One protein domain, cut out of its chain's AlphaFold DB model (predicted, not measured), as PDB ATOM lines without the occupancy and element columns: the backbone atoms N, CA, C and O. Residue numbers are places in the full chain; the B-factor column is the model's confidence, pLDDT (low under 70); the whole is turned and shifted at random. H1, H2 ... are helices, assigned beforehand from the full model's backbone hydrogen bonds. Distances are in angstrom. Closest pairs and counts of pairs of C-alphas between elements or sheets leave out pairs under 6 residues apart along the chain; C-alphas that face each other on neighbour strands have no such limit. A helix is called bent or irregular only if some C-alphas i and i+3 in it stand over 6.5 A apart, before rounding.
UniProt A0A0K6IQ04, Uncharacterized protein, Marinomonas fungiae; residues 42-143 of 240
ATOM      1  N   PRO A  42     -27.779 -23.939  53.037       79.00
ATOM      2  CA  PRO A  42     -27.662 -23.156  54.269       79.00
ATOM      3  C   PRO A  42     -26.205 -22.870  54.666       79.00
ATOM      4  O   PRO A  42     -25.941 -21.985  55.476       79.00
ATOM      5  N   SER A  43     -25.239 -23.618  54.122       86.00
ATOM      6  CA  SER A  43     -23.813 -23.333  54.277       86.00
ATOM      7  C   SER A  43     -22.979 -24.015  53.191       86.00
ATOM      8  O   SER A  43     -23.439 -24.950  52.526       86.00
ATOM      9  N   LYS A  44     -21.707 -23.607  53.082       87.44
ATOM     10  CA  LYS A  44     -20.703 -24.253  52.222       87.44
ATOM     11  C   LYS A  44     -20.588 -25.755  52.485       87.44
ATOM     12  O   LYS A  44     -20.413 -26.524  51.549       87.44
ATOM     13  N   THR A  45     -20.701 -26.181  53.744       89.38
ATOM     14  CA  THR A  45     -20.612 -27.598  54.123       89.38
ATOM     15  C   THR A  45     -21.759 -28.401  53.520       89.38
ATOM     16  O   THR A  45     -21.506 -29.415  52.880       89.38
ATOM     17  N   TYR A  46     -23.003 -27.928  53.652       86.88
ATOM     18  CA  TYR A  46     -24.169 -28.609  53.072       86.88
ATOM     19  C   TYR A  46     -24.090 -28.675  51.549       86.88
ATOM     20  O   TYR A  46     -24.394 -29.707  50.956       86.88
ATOM     21  N   PHE A  47     -23.627 -27.595  50.927       86.62
ATOM     22  CA  PHE A  47     -23.375 -27.566  49.496       86.62
ATOM     23  C   PHE A  47     -22.324 -28.604  49.073       86.62
ATOM     24  O   PHE A  47     -22.577 -29.397  48.170       86.62
ATOM     25  N   LEU A  48     -21.170 -28.664  49.748       89.62
ATOM     26  CA  LEU A  48     -20.126 -29.637  49.422       89.62
ATOM     27  C   LEU A  48     -20.573 -31.081  49.670       89.62
ATOM     28  O   LEU A  48     -20.227 -31.946  48.877       89.62
ATOM     29  N   MET A  49     -21.384 -31.341  50.700       89.19
ATOM     30  CA  MET A  49     -21.998 -32.658  50.910       89.19
ATOM     31  C   MET A  49     -22.956 -33.033  49.773       89.19
ATOM     32  O   MET A  49     -22.974 -34.179  49.335       89.19
ATOM     33  N   ALA A  50     -23.738 -32.080  49.262       87.00
ATOM     34  CA  ALA A  50     -24.611 -32.324  48.116       87.00
ATOM     35  C   ALA A  50     -23.811 -32.599  46.832       87.00
ATOM     36  O   ALA A  50     -24.152 -33.518  46.091       87.00
ATOM     37  N   VAL A  51     -22.722 -31.855  46.598       87.62
ATOM     38  CA  VAL A  51     -21.776 -32.121  45.496       87.62
ATOM     39  C   VAL A  51     -21.202 -33.527  45.625       87.62
ATOM     40  O   VAL A  51     -21.167 -34.272  44.651       87.62
ATOM     41  N   ASP A  52     -20.777 -33.897  46.827       89.44
ATOM     42  CA  ASP A  52     -20.160 -35.186  47.105       89.44
ATOM     43  C   ASP A  52     -21.111 -36.370  46.882       89.44
ATOM     44  O   ASP A  52     -20.754 -37.368  46.249       89.44
ATOM     45  N   ASN A  53     -22.358 -36.223  47.331       86.50
ATOM     46  CA  ASN A  53     -23.422 -37.188  47.078       86.50
ATOM     47  C   ASN A  53     -23.723 -37.312  45.582       86.50
ATOM     48  O   ASN A  53     -23.933 -38.420  45.092       86.50
ATOM     49  N   GLU A  54     -23.723 -36.201  44.840       83.62
ATOM     50  CA  GLU A  54     -23.881 -36.245  43.387       83.62
ATOM     51  C   GLU A  54     -22.700 -36.944  42.704       83.62
ATOM     52  O   GLU A  54     -22.926 -37.767  41.822       83.62
ATOM     53  N   ILE A  55     -21.455 -36.708  43.119       83.38
ATOM     54  CA  ILE A  55     -20.302 -37.440  42.570       83.38
ATOM     55  C   ILE A  55     -20.470 -38.945  42.822       83.38
ATOM     56  O   ILE A  55     -20.455 -39.732  41.881       83.38
ATOM     57  N   THR A  56     -20.722 -39.333  44.073       82.44
ATOM     58  CA  THR A  56     -20.823 -40.744  44.492       82.44
ATOM     59  C   THR A  56     -22.007 -41.472  43.847       82.44
ATOM     60  O   THR A  56     -21.939 -42.664  43.556       82.44
ATOM     61  N   ARG A  57     -23.117 -40.767  43.594       80.25
ATOM     62  CA  ARG A  57     -24.301 -41.345  42.944       80.25
ATOM     63  C   ARG A  57     -24.063 -41.676  41.472       80.25
ATOM     64  O   ARG A  57     -24.686 -42.607  40.970       80.25
ATOM     65  N   ASN A  58     -23.235 -40.891  40.786       75.94
ATOM     66  CA  ASN A  58     -23.096 -40.975  39.331       75.94
ATOM     67  C   ASN A  58     -21.766 -41.581  38.872       75.94
ATOM     68  O   ASN A  58     -21.650 -41.883  37.688       75.94
ATOM     69  N   ILE A  59     -20.781 -41.712  39.765       76.81
ATOM     70  CA  ILE A  59     -19.453 -42.229  39.441       76.81
ATOM     71  C   ILE A  59     -18.962 -43.131  40.556       76.81
ATOM     72  O   ILE A  59     -18.955 -42.742  41.731       76.81
ATOM     73  N   ARG A  60     -18.484 -44.300  40.159       82.75
ATOM     74  CA  ARG A  60     -17.807 -45.258  41.017       82.75
ATOM     75  C   ARG A  60     -16.379 -45.466  40.529       82.75
ATOM     76  O   ARG A  60     -16.047 -45.223  39.374       82.75
ATOM     77  N   ASP A  61     -15.533 -45.918  41.436       84.31
ATOM     78  CA  ASP A  61     -14.162 -46.349  41.170       84.31
ATOM     79  C   ASP A  61     -14.076 -47.392  40.043       84.31
ATOM     80  O   ASP A  61     -13.232 -47.270  39.158       84.31
ATOM     81  N   GLN A  62     -15.004 -48.351  40.005       85.44
ATOM     82  CA  GLN A  62     -15.106 -49.358  38.938       85.44
ATOM     83  C   GLN A  62     -15.273 -48.761  37.524       85.44
ATOM     84  O   GLN A  62     -14.861 -49.389  36.555       85.44
ATOM     85  N   ASP A  63     -15.822 -47.547  37.393       84.69
ATOM     86  CA  ASP A  63     -16.047 -46.908  36.089       84.69
ATOM     87  C   ASP A  63     -14.737 -46.330  35.505       84.69
ATOM     88  O   ASP A  63     -14.658 -46.017  34.317       84.69
ATOM     89  N   VAL A  64     -13.686 -46.177  36.326       88.12
ATOM     90  CA  VAL A  64     -12.411 -45.564  35.919       88.12
ATOM     91  C   VAL A  64     -11.715 -46.382  34.837       88.12
ATOM     92  O   VAL A  64     -11.218 -45.794  33.878       88.12
ATOM     93  N   GLY A  65     -11.687 -47.712  34.977       86.06
ATOM     94  CA  GLY A  65     -11.023 -48.605  34.025       86.06
ATOM     95  C   GLY A  65     -11.563 -48.422  32.610       86.06
ATOM     96  O   GLY A  65     -10.797 -48.172  31.679       86.06
ATOM     97  N   ASP A  66     -12.887 -48.429  32.470       83.31
ATOM     98  CA  ASP A  66     -13.563 -48.221  31.188       83.31
ATOM     99  C   ASP A  66     -13.306 -46.818  30.622       83.31
ATOM    100  O   ASP A  66     -13.049 -46.659  29.428       83.31
ATOM    101  N   LEU A  67     -13.319 -45.785  31.472       83.44
ATOM    102  CA  LEU A  67     -13.100 -44.402  31.041       83.44
ATOM    103  C   LEU A  67     -11.675 -44.144  30.533       83.44
ATOM    104  O   LEU A  67     -11.502 -43.333  29.621       83.44
ATOM    105  N   ILE A  68     -10.659 -44.812  31.089       82.25
ATOM    106  CA  ILE A  68      -9.260 -44.659  30.646       82.25
ATOM    107  C   ILE A  68      -8.821 -45.706  29.612       82.25
ATOM    108  O   ILE A  68      -7.701 -45.614  29.112       82.25
ATOM    109  N   GLY A  69      -9.673 -46.686  29.290       78.06
ATOM    110  CA  GLY A  69      -9.348 -47.775  28.362       78.06
ATOM    111  C   GLY A  69      -8.469 -48.876  28.970       78.06
ATOM    112  O   GLY A  69      -7.690 -49.508  28.264       78.06
ATOM    113  N   VAL A  70      -8.563 -49.110  30.282       81.75
ATOM    114  CA  VAL A  70      -7.859 -50.182  31.008       81.75
ATOM    115  C   VAL A  70      -8.901 -51.076  31.705       81.75
ATOM    116  O   VAL A  70      -9.153 -50.908  32.899       81.75
ATOM    117  N   PRO A  71      -9.514 -52.046  30.995       72.31
ATOM    118  CA  PRO A  71     -10.644 -52.828  31.517       72.31
ATOM    119  C   PRO A  71     -10.296 -53.730  32.717       72.31
ATOM    120  O   PRO A  71     -11.183 -54.124  33.462       72.31
ATOM    121  N   ASN A  72      -9.012 -54.035  32.938       82.25
ATOM    122  CA  ASN A  72      -8.524 -54.825  34.079       82.25
ATOM    123  C   ASN A  72      -7.583 -54.001  34.975       82.25
ATOM    124  O   ASN A  72      -6.490 -54.452  35.322       82.25
ATOM    125  N   ILE A  73      -7.960 -52.758  35.275       87.75
ATOM    126  CA  ILE A  73      -7.213 -51.899  36.199       87.75
ATOM    127  C   ILE A  73      -7.223 -52.494  37.618       87.75
ATOM    128  O   ILE A  73      -8.227 -53.055  38.056       87.75
ATOM    129  N   ASP A  74      -6.108 -52.369  38.347       92.00
ATOM    130  CA  ASP A  74      -6.071 -52.740  39.764       92.00
ATOM    131  C   ASP A  74      -7.069 -51.881  40.550       92.00
ATOM    132  O   ASP A  74      -7.118 -50.659  40.374       92.00
ATOM    133  N   THR A  75      -7.854 -52.506  41.427       92.06
ATOM    134  CA  THR A  75      -8.906 -51.813  42.182       92.06
ATOM    135  C   THR A  75      -8.347 -50.659  43.010       92.06
ATOM    136  O   THR A  75      -8.953 -49.591  43.029       92.06
ATOM    137  N   ASN A  76      -7.164 -50.808  43.619       93.62
ATOM    138  CA  ASN A  76      -6.571 -49.736  44.421       93.62
ATOM    139  C   ASN A  76      -6.144 -48.558  43.537       93.62
ATOM    140  O   ASN A  76      -6.246 -47.401  43.942       93.62
ATOM    141  N   HIS A  77      -5.675 -48.831  42.317       94.06
ATOM    142  CA  HIS A  77      -5.310 -47.777  41.372       94.06
ATOM    143  C   HIS A  77      -6.546 -47.044  40.841       94.06
ATOM    144  O   HIS A  77      -6.543 -45.814  40.766       94.06
ATOM    145  N   ALA A  78      -7.613 -47.778  40.511       92.31
ATOM    146  CA  ALA A  78      -8.892 -47.197  40.111       92.31
ATOM    147  C   ALA A  78      -9.471 -46.305  41.217       92.31
ATOM    148  O   ALA A  78      -9.843 -45.156  40.964       92.31
ATOM    149  N   GLU A  79      -9.455 -46.798  42.455       93.44
ATOM    150  CA  GLU A  79      -9.886 -46.066  43.640       93.44
ATOM    151  C   GLU A  79      -9.043 -44.795  43.861       93.44
ATOM    152  O   GLU A  79      -9.588 -43.707  44.068       93.44
ATOM    153  N   ALA A  80      -7.715 -44.880  43.738       93.31
ATOM    154  CA  ALA A  80      -6.828 -43.726  43.877       93.31
ATOM    155  C   ALA A  80      -7.077 -42.650  42.802       93.31
ATOM    156  O   ALA A  80      -7.113 -41.452  43.107       93.31
ATOM    157  N   ILE A  81      -7.287 -43.044  41.541       93.12
ATOM    158  CA  ILE A  81      -7.642 -42.118  40.452       93.12
ATOM    159  C   ILE A  81      -9.006 -41.467  40.725       93.12
ATOM    160  O   ILE A  81      -9.141 -40.241  40.630       93.12
ATOM    161  N   TYR A  82      -9.998 -42.268  41.118       92.38
ATOM    162  CA  TYR A  82     -11.330 -41.795  41.484       92.38
ATOM    163  C   TYR A  82     -11.282 -40.764  42.618       92.38
ATOM    164  O   TYR A  82     -11.881 -39.689  42.507       92.38
ATOM    165  N   TYR A  83     -10.534 -41.030  43.692       91.88
ATOM    166  CA  TYR A  83     -10.417 -40.090  44.805       91.88
ATOM    167  C   TYR A  83      -9.705 -38.799  44.423       91.88
ATOM    168  O   TYR A  83     -10.132 -37.730  44.869       91.88
ATOM    169  N   GLY A  84      -8.661 -38.853  43.594       92.44
ATOM    170  CA  GLY A  84      -8.011 -37.639  43.100       92.44
ATOM    171  C   GLY A  84      -8.964 -36.769  42.286       92.44
ATOM    172  O   GLY A  84      -9.075 -35.567  42.548       92.44
ATOM    173  N   MET A  85      -9.728 -37.386  41.380       90.94
ATOM    174  CA  MET A  85     -10.789 -36.717  40.627       90.94
ATOM    175  C   MET A  85     -11.834 -36.098  41.570       90.94
ATOM    176  O   MET A  85     -12.065 -34.887  41.522       90.94
ATOM    177  N   ARG A  86     -12.422 -36.891  42.474       91.31
ATOM    178  CA  ARG A  86     -13.434 -36.444  43.448       91.31
ATOM    179  C   ARG A  86     -12.931 -35.276  44.297       91.31
ATOM    180  O   ARG A  86     -13.620 -34.269  44.453       91.31
ATOM    181  N   LYS A  87     -11.699 -35.361  44.801       92.94
ATOM    182  CA  LYS A  87     -11.048 -34.301  45.583       92.94
ATOM    183  C   LYS A  87     -10.898 -33.011  44.777       92.94
ATOM    184  O   LYS A  87     -11.173 -31.929  45.300       92.94
ATOM    185  N   ALA A  88     -10.484 -33.101  43.515       91.56
ATOM    186  CA  ALA A  88     -10.359 -31.942  42.638       91.56
ATOM    187  C   ALA A  88     -11.727 -31.315  42.308       91.56
ATOM    188  O   ALA A  88     -11.861 -30.089  42.364       91.56
ATOM    189  N   MET A  89     -12.758 -32.130  42.067       89.81
ATOM    190  CA  MET A  89     -14.139 -31.670  41.863       89.81
ATOM    191  C   MET A  89     -14.680 -30.922  43.087       89.81
ATOM    192  O   MET A  89     -15.211 -29.819  42.952       89.81
ATOM    193  N   LEU A  90     -14.487 -31.462  44.295       91.38
ATOM    194  CA  LEU A  90     -14.897 -30.809  45.545       91.38
ATOM    195  C   LEU A  90     -14.134 -29.503  45.792       91.38
ATOM    196  O   LEU A  90     -14.713 -28.510  46.233       91.38
ATOM    197  N   LYS A  91     -12.839 -29.463  45.462       91.88
ATOM    198  CA  LYS A  91     -12.036 -28.235  45.534       91.88
ATOM    199  C   LYS A  91     -12.533 -27.174  44.551       91.88
ATOM    200  O   LYS A  91     -12.581 -25.995  44.902       91.88
ATOM    201  N   TYR A  92     -12.904 -27.573  43.336       89.00
ATOM    202  CA  TYR A  92     -13.501 -26.678  42.347       89.00
ATOM    203  C   TYR A  92     -14.853 -26.139  42.830       89.00
ATOM    204  O   TYR A  92     -15.060 -24.926  42.837       89.00
ATOM    205  N   ALA A  93     -15.724 -27.016  43.333       88.88
ATOM    206  CA  ALA A  93     -17.000 -26.647  43.934       88.88
ATOM    207  C   ALA A  93     -16.831 -25.634  45.073       88.88
ATOM    208  O   ALA A  93     -17.499 -24.601  45.099       88.88
ATOM    209  N   ALA A  94     -15.886 -25.883  45.983       90.75
ATOM    210  CA  ALA A  94     -15.593 -24.985  47.094       90.75
ATOM    211  C   ALA A  94     -15.213 -23.575  46.616       90.75
ATOM    212  O   ALA A  94     -15.664 -22.597  47.205       90.75
ATOM    213  N   ARG A  95     -14.430 -23.469  45.533       89.38
ATOM    214  CA  ARG A  95     -14.055 -22.183  44.925       89.38
ATOM    215  C   ARG A  95     -15.238 -21.495  44.245       89.38
ATOM    216  O   ARG A  95     -15.372 -20.284  44.366       89.38
ATOM    217  N   ALA A  96     -16.096 -22.248  43.557       86.12
ATOM    218  CA  ALA A  96     -17.306 -21.704  42.940       86.12
ATOM    219  C   ALA A  96     -18.280 -21.141  43.992       86.12
ATOM    220  O   ALA A  96     -18.904 -20.106  43.763       86.12
ATOM    221  N   TRP A  97     -18.367 -21.786  45.158       85.62
ATOM    222  CA  TRP A  97     -19.086 -21.258  46.317       85.62
ATOM    223  C   TRP A  97     -18.478 -19.951  46.821       85.62
ATOM    224  O   TRP A  97     -19.190 -18.959  46.952       85.62
ATOM    225  N   ASP A  98     -17.164 -19.931  47.058       87.56
ATOM    226  CA  ASP A  98     -16.471 -18.744  47.575       87.56
ATOM    227  C   ASP A  98     -16.561 -17.547  46.613       87.56
ATOM    228  O   ASP A  98     -16.589 -16.400  47.051       87.56
ATOM    229  N   ALA A  99     -16.653 -17.807  45.307       84.69
ATOM    230  CA  ALA A  99     -16.849 -16.795  44.273       84.69
ATOM    231  C   ALA A  99     -18.310 -16.315  44.132       84.69
ATOM    232  O   ALA A  99     -18.595 -15.486  43.271       84.69
ATOM    233  N   GLY A 100     -19.250 -16.860  44.913       77.62
ATOM    234  CA  GLY A 100     -20.680 -16.545  44.818       77.62
ATOM    235  C   GLY A 100     -21.383 -17.136  43.590       77.62
ATOM    236  O   GLY A 100     -22.582 -16.939  43.424       77.62
ATOM    237  N   VAL A 101     -20.672 -17.901  42.754       74.50
ATOM    238  CA  VAL A 101     -21.232 -18.551  41.560       74.50
ATOM    239  C   VAL A 101     -22.193 -19.668  41.960       74.50
ATOM    240  O   VAL A 101     -23.233 -19.831  41.338       74.50
ATOM    241  N   ALA A 102     -21.893 -20.418  43.025       68.50
ATOM    242  CA  ALA A 102     -22.674 -21.597  43.408       68.50
ATOM    243  C   ALA A 102     -23.991 -21.301  44.157       68.50
ATOM    244  O   ALA A 102     -24.742 -22.238  44.432       68.50
ATOM    245  N   ALA A 103     -24.290 -20.037  44.487       58.44
ATOM    246  CA  ALA A 103     -25.408 -19.674  45.367       58.44
ATOM    247  C   ALA A 103     -26.791 -20.123  44.845       58.44
ATOM    248  O   ALA A 103     -27.671 -20.407  45.651       58.44
ATOM    249  N   SER A 104     -26.963 -20.253  43.524       57.16
ATOM    250  CA  SER A 104     -28.226 -20.624  42.861       57.16
ATOM    251  C   SER A 104     -28.263 -22.058  42.308       57.16
ATOM    252  O   SER A 104     -29.264 -22.486  41.736       57.16
ATOM    253  N   TYR A 105     -27.192 -22.848  42.472       60.91
ATOM    254  CA  TYR A 105     -27.075 -24.164  41.821       60.91
ATOM    255  C   TYR A 105     -27.865 -25.297  42.506       60.91
ATOM    256  O   TYR A 105     -27.792 -26.432  42.037       60.91
ATOM    257  N   GLY A 106     -28.662 -24.986  43.538       61.97
ATOM    258  CA  GLY A 106     -29.555 -25.861  44.314       61.97
ATOM    259  C   GLY A 106     -29.741 -27.296  43.813       61.97
ATOM    260  O   GLY A 106     -29.101 -28.213  44.313       61.97
ATOM    261  N   LYS A 107     -30.597 -27.498  42.800       58.66
ATOM    262  CA  LYS A 107     -30.938 -28.829  42.244       58.66
ATOM    263  C   LYS A 107     -30.003 -29.329  41.134       58.66
ATOM    264  O   LYS A 107     -30.085 -30.486  40.740       58.66
ATOM    265  N   ASN A 108     -29.128 -28.473  40.607       68.44
ATOM    266  CA  ASN A 108     -28.289 -28.737  39.431       68.44
ATOM    267  C   ASN A 108     -26.796 -28.812  39.782       68.44
ATOM    268  O   ASN A 108     -25.937 -28.433  38.984       68.44
ATOM    269  N   VAL A 109     -26.480 -29.329  40.967       72.12
ATOM    270  CA  VAL A 109     -25.109 -29.434  41.483       72.12
ATOM    271  C   VAL A 109     -24.190 -30.215  40.531       72.12
ATOM    272  O   VAL A 109     -23.048 -29.815  40.309       72.12
ATOM    273  N   GLY A 110     -24.711 -31.259  39.874       68.81
ATOM    274  CA  GLY A 110     -23.975 -32.023  38.858       68.81
ATOM    275  C   GLY A 110     -23.525 -31.185  37.651       68.81
ATOM    276  O   GLY A 110     -22.402 -31.343  37.178       68.81
ATOM    277  N   ARG A 111     -24.336 -30.210  37.203       70.88
ATOM    278  CA  ARG A 111     -23.965 -29.324  36.082       70.88
ATOM    279  C   ARG A 111     -22.799 -28.406  36.430       70.88
ATOM    280  O   ARG A 111     -22.010 -28.076  35.553       70.88
ATOM    281  N   MET A 112     -22.676 -27.998  37.691       73.88
ATOM    282  CA  MET A 112     -21.607 -27.097  38.121       73.88
ATOM    283  C   MET A 112     -20.231 -27.760  38.024       73.88
ATOM    284  O   MET A 112     -19.268 -27.132  37.591       73.88
ATOM    285  N   ILE A 113     -20.135 -29.036  38.394       72.06
ATOM    286  CA  ILE A 113     -18.899 -29.815  38.237       72.06
ATOM    287  C   ILE A 113     -18.708 -30.332  36.802       72.06
ATOM    288  O   ILE A 113     -17.703 -30.983  36.523       72.06
ATOM    289  N   GLY A 114     -19.637 -30.005  35.895       67.12
ATOM    290  CA  GLY A 114     -19.629 -30.377  34.482       67.12
ATOM    291  C   GLY A 114     -20.139 -31.789  34.193       67.12
ATOM    292  O   GLY A 114     -20.246 -32.147  33.024       67.12
ATOM    293  N   TRP A 115     -20.465 -32.573  35.226       70.25
ATOM    294  CA  TRP A 115     -20.805 -33.987  35.085       70.25
ATOM    295  C   TRP A 115     -22.158 -34.184  34.408       70.25
ATOM    296  O   TRP A 115     -23.163 -33.583  34.804       70.25
ATOM    297  N   GLN A 116     -22.180 -35.050  33.397       70.38
ATOM    298  CA  GLN A 116     -23.391 -35.402  32.672       70.38
ATOM    299  C   GLN A 116     -23.839 -36.811  33.046       70.38
ATOM    300  O   GLN A 116     -23.042 -37.744  33.127       70.38
ATOM    301  N   LYS A 117     -25.140 -36.957  33.297       62.78
ATOM    302  CA  LYS A 117     -25.760 -38.262  33.528       62.78
ATOM    303  C   LYS A 117     -26.261 -38.806  32.190       62.78
ATOM    304  O   LYS A 117     -26.744 -38.004  31.388       62.78
ATOM    305  N   PRO A 118     -26.217 -40.130  31.976       54.97
ATOM    306  CA  PRO A 118     -27.067 -40.757  30.981       54.97
ATOM    307  C   PRO A 118     -28.516 -40.416  31.338       54.97
ATOM    308  O   PRO A 118     -28.997 -40.778  32.413       54.97
ATOM    309  N   ASP A 119     -29.178 -39.646  30.488       59.53
ATOM    310  CA  ASP A 119     -30.627 -39.479  30.516       59.53
ATOM    311  C   ASP A 119     -31.194 -40.114  29.238       59.53
ATOM    312  O   ASP A 119     -30.458 -40.343  28.279       59.53
ATOM    313  N   GLU A 120     -32.491 -40.429  29.215       50.19
ATOM    314  CA  GLU A 120     -33.144 -41.072  28.058       50.19
ATOM    315  C   GLU A 120     -33.056 -40.239  26.760       50.19
ATOM    316  O   GLU A 120     -33.406 -40.730  25.690       50.19
ATOM    317  N   SER A 121     -32.592 -38.985  26.837       60.47
ATOM    318  CA  SER A 121     -32.502 -38.051  25.715       60.47
ATOM    319  C   SER A 121     -31.084 -37.819  25.181       60.47
ATOM    320  O   SER A 121     -30.933 -37.103  24.191       60.47
ATOM    321  N   ARG A 122     -30.047 -38.395  25.803       68.69
ATOM    322  CA  ARG A 122     -28.639 -38.208  25.411       68.69
ATOM    323  C   ARG A 122     -28.023 -39.500  24.895       68.69
ATOM    324  O   ARG A 122     -28.235 -40.564  25.471       68.69
ATOM    325  N   ASP A 123     -27.203 -39.384  23.851       79.19
ATOM    326  CA  ASP A 123     -26.405 -40.503  23.349       79.19
ATOM    327  C   ASP A 123     -25.442 -40.993  24.458       79.19
ATOM    328  O   ASP A 123     -24.690 -40.187  25.023       79.19
ATOM    329  N   PRO A 124     -25.445 -42.295  24.806       79.38
ATOM    330  CA  PRO A 124     -24.495 -42.870  25.757       79.38
ATOM    331  C   PRO A 124     -23.024 -42.577  25.424       79.38
ATOM    332  O   PRO A 124     -22.209 -42.420  26.338       79.38
ATOM    333  N   ASN A 125     -22.676 -42.467  24.138       81.44
ATOM    334  CA  ASN A 125     -21.323 -42.122  23.705       81.44
ATOM    335  C   ASN A 125     -20.961 -40.684  24.077       81.44
ATOM    336  O   ASN A 125     -19.879 -40.459  24.618       81.44
ATOM    337  N   ASP A 126     -21.864 -39.727  23.874       83.19
ATOM    338  CA  ASP A 126     -21.642 -38.323  24.233       83.19
ATOM    339  C   ASP A 126     -21.363 -38.190  25.733       83.19
ATOM    340  O   ASP A 126     -20.416 -37.525  26.159       83.19
ATOM    341  N   VAL A 127     -22.156 -38.897  26.544       82.31
ATOM    342  CA  VAL A 127     -21.987 -38.938  27.998       82.31
ATOM    343  C   VAL A 127     -20.631 -39.535  28.372       82.31
ATOM    344  O   VAL A 127     -19.922 -38.960  29.200       82.31
ATOM    345  N   ARG A 128     -20.222 -40.639  27.733       83.62
ATOM    346  CA  ARG A 128     -18.902 -41.252  27.942       83.62
ATOM    347  C   ARG A 128     -17.768 -40.272  27.634       83.62
ATOM    348  O   ARG A 128     -16.847 -40.148  28.439       83.62
ATOM    349  N   ILE A 129     -17.840 -39.554  26.513       87.12
ATOM    350  CA  ILE A 129     -16.811 -38.591  26.084       87.12
ATOM    351  C   ILE A 129     -16.691 -37.444  27.091       87.12
ATOM    352  O   ILE A 129     -15.588 -37.098  27.518       87.12
ATOM    353  N   VAL A 130     -17.819 -36.872  27.517       86.56
ATOM    354  CA  VAL A 130     -17.826 -35.796  28.519       86.56
ATOM    355  C   VAL A 130     -17.257 -36.276  29.854       86.56
ATOM    356  O   VAL A 130     -16.449 -35.581  30.474       86.56
ATOM    357  N   ASN A 131     -17.620 -37.480  30.282       85.56
ATOM    358  CA  ASN A 131     -17.146 -38.051  31.539       85.56
ATOM    359  C   ASN A 131     -15.650 -38.379  31.498       85.56
ATOM    360  O   ASN A 131     -14.937 -38.136  32.472       85.56
ATOM    361  N   LYS A 132     -15.140 -38.822  30.347       88.00
ATOM    362  CA  LYS A 132     -13.708 -39.012  30.107       88.00
ATOM    363  C   LYS A 132     -12.942 -37.690  30.158       88.00
ATOM    364  O   LYS A 132     -11.951 -37.593  30.881       88.00
ATOM    365  N   LEU A 133     -13.444 -36.635  29.504       88.62
ATOM    366  CA  LEU A 133     -12.875 -35.280  29.602       88.62
ATOM    367  C   LEU A 133     -12.764 -34.811  31.059       88.62
ATOM    368  O   LEU A 133     -11.756 -34.227  31.459       88.62
ATOM    369  N   LEU A 134     -13.802 -35.065  31.857       87.69
ATOM    370  CA  LEU A 134     -13.837 -34.705  33.271       87.69
ATOM    371  C   LEU A 134     -12.839 -35.497  34.107       87.69
ATOM    372  O   LEU A 134     -12.127 -34.891  34.912       87.69
ATOM    373  N   LEU A 135     -12.774 -36.813  33.899       88.69
ATOM    374  CA  LEU A 135     -11.844 -37.692  34.595       88.69
ATOM    375  C   LEU A 135     -10.410 -37.207  34.397       88.69
ATOM    376  O   LEU A 135      -9.744 -36.887  35.379       88.69
ATOM    377  N   PHE A 136      -9.963 -37.071  33.145       89.50
ATOM    378  CA  PHE A 136      -8.602 -36.621  32.847       89.50
ATOM    379  C   PHE A 136      -8.328 -35.238  33.435       89.50
ATOM    380  O   PHE A 136      -7.334 -35.049  34.131       89.50
ATOM    381  N   ARG A 137      -9.249 -34.287  33.265       88.69
ATOM    382  CA  ARG A 137      -9.069 -32.925  33.776       88.69
ATOM    383  C   ARG A 137      -8.923 -32.845  35.295       88.69
ATOM    384  O   ARG A 137      -8.158 -32.019  35.796       88.69
ATOM    385  N   TYR A 138      -9.726 -33.596  36.041       89.81
ATOM    386  CA  TYR A 138      -9.739 -33.507  37.500       89.81
ATOM    387  C   TYR A 138      -8.705 -34.435  38.138       89.81
ATOM    388  O   TYR A 138      -8.020 -34.002  39.062       89.81
ATOM    389  N   ALA A 139      -8.529 -35.654  37.625       89.94
ATOM    390  CA  ALA A 139      -7.510 -36.577  38.118       89.94
ATOM    391  C   ALA A 139      -6.098 -35.995  37.954       89.94
ATOM    392  O   ALA A 139      -5.285 -36.091  38.868       89.94
ATOM    393  N   GLN A 140      -5.824 -35.282  36.857       88.38
ATOM    394  CA  GLN A 140      -4.520 -34.642  36.629       88.38
ATOM    395  C   GLN A 140      -4.179 -33.525  37.626       88.38
ATOM    396  O   GLN A 140      -3.015 -33.159  37.768       88.38
ATOM    397  N   GLN A 141      -5.163 -32.974  38.345       89.62
ATOM    398  CA  GLN A 141      -4.914 -31.950  39.368       89.62
ATOM    399  C   GLN A 141      -4.376 -32.533  40.682       89.62
ATOM    400  O   GLN A 141      -3.992 -31.769  41.574       89.62
ATOM    401  N   PHE A 142      -4.370 -33.860  40.825       90.12
ATOM    402  CA  PHE A 142      -3.847 -34.561  41.988       90.12
ATOM    403  C   PHE A 142      -2.631 -35.407  41.591       90.12
ATOM    404  O   PHE A 142      -2.703 -36.190  40.650       90.12
ATOM    405  N   GLY A 143      -1.510 -35.227  42.302       89.94
ATOM    406  CA  GLY A 143      -0.210 -35.801  41.929       89.94
ATOM    407  C   GLY A 143      -0.244 -37.319  41.759       89.94
ATOM    408  O   GLY A 143       0.058 -37.807  40.679       89.94
TER     409      GLY A 143
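What this domain is: This is residues 42 to 143 of the 240 residues of an uncharacterized protein of Marinomonas fungiae (UniProt A0A0K6IQ04). One long helix, H3, is the backbone of a flat, all-helix domain: H1 slants beside its second half, and H6 meets its middle stretch nearly at a right angle, like the stem of a T. H2 fills the corner between H6 and the first part of H3, while little H5 packs on H1; the loop residues 120 to 123 and the first two residues of H6 stick out. The printed part has 102 residues with six named helices, in order H1 to H6, and no named strand. It is compact, with a radius of gyration of the C-alphas of 13.8 A and spans of 42 by 35 by 19 A.

How they stand to each other: H1, residues 44 to 58, touches H3, residues 75 to 98, which does so with residues 86 to 97 alone. Their closest C-alphas, of Leu 48 and Leu 90, are 6.6 A apart, and they run opposite ways at a steep tilt of 37 degrees, only just beyond shallow. H3 is the hub, touching four other helices. H2, residues 63 to 68, touches H3, about perpendicular at 88 degrees; the closest C-alphas, of Val 64 and Ala 78, are 5.7 A apart. H4, residues 101 to 104, and H3 only just touch, and only at the corner, with 3 pairs of C-alphas within 8 A; the closest are Ala 96 and Ala 102, 5.4 A. H5, residues 109 to 112, touches H1, with C-alphas of Val 51 and Val 109 closest at 5.9 A. H6, residues 124 to 139, touches H3 with residues 135 to 139 alone, about perpendicular at 82 degrees; the closest C-alphas, of Met 85 and Ala 139, are 4.1 A apart. H6 also touches H2, about perpendicular at 84 degrees, with C-alphas of Leu 67 and Lys 132 closest at 5.5 A. The helix packing is mostly crossed, at tilts that are not shallow. H1 and H6 are apart. Every O i to N i+4 pair is within hydrogen-bond range in H1, H2, H3 and H6; H4 and H5 are too short for such a pair.

Where its parts are: H1 begins at C-alpha 44 (-20.703, -24.253, 52.222) and is 21.2 A long. H2 measures 9.0 A. H3 runs 34.3 A from C-alpha 75 (-8.906, -51.813, 42.182). H4 is irregular, its C-alphas 101 and 104 being 7.4 A apart, and H5 measures 5.4 A. H6, 21.9 A, ends at C-alpha 139 (-7.510, -36.577, 38.118).

The domain as a whole: The C-alphas farthest apart, of Pro 42 and Asn 72, are 42.2 A apart. The printed part has no cut. The link from H5 to H6, 11 residues, is long. Mean pLDDT of the printed part is 82.1; residues 102 to 108, 110, 114 and 117 to 122 are under 70.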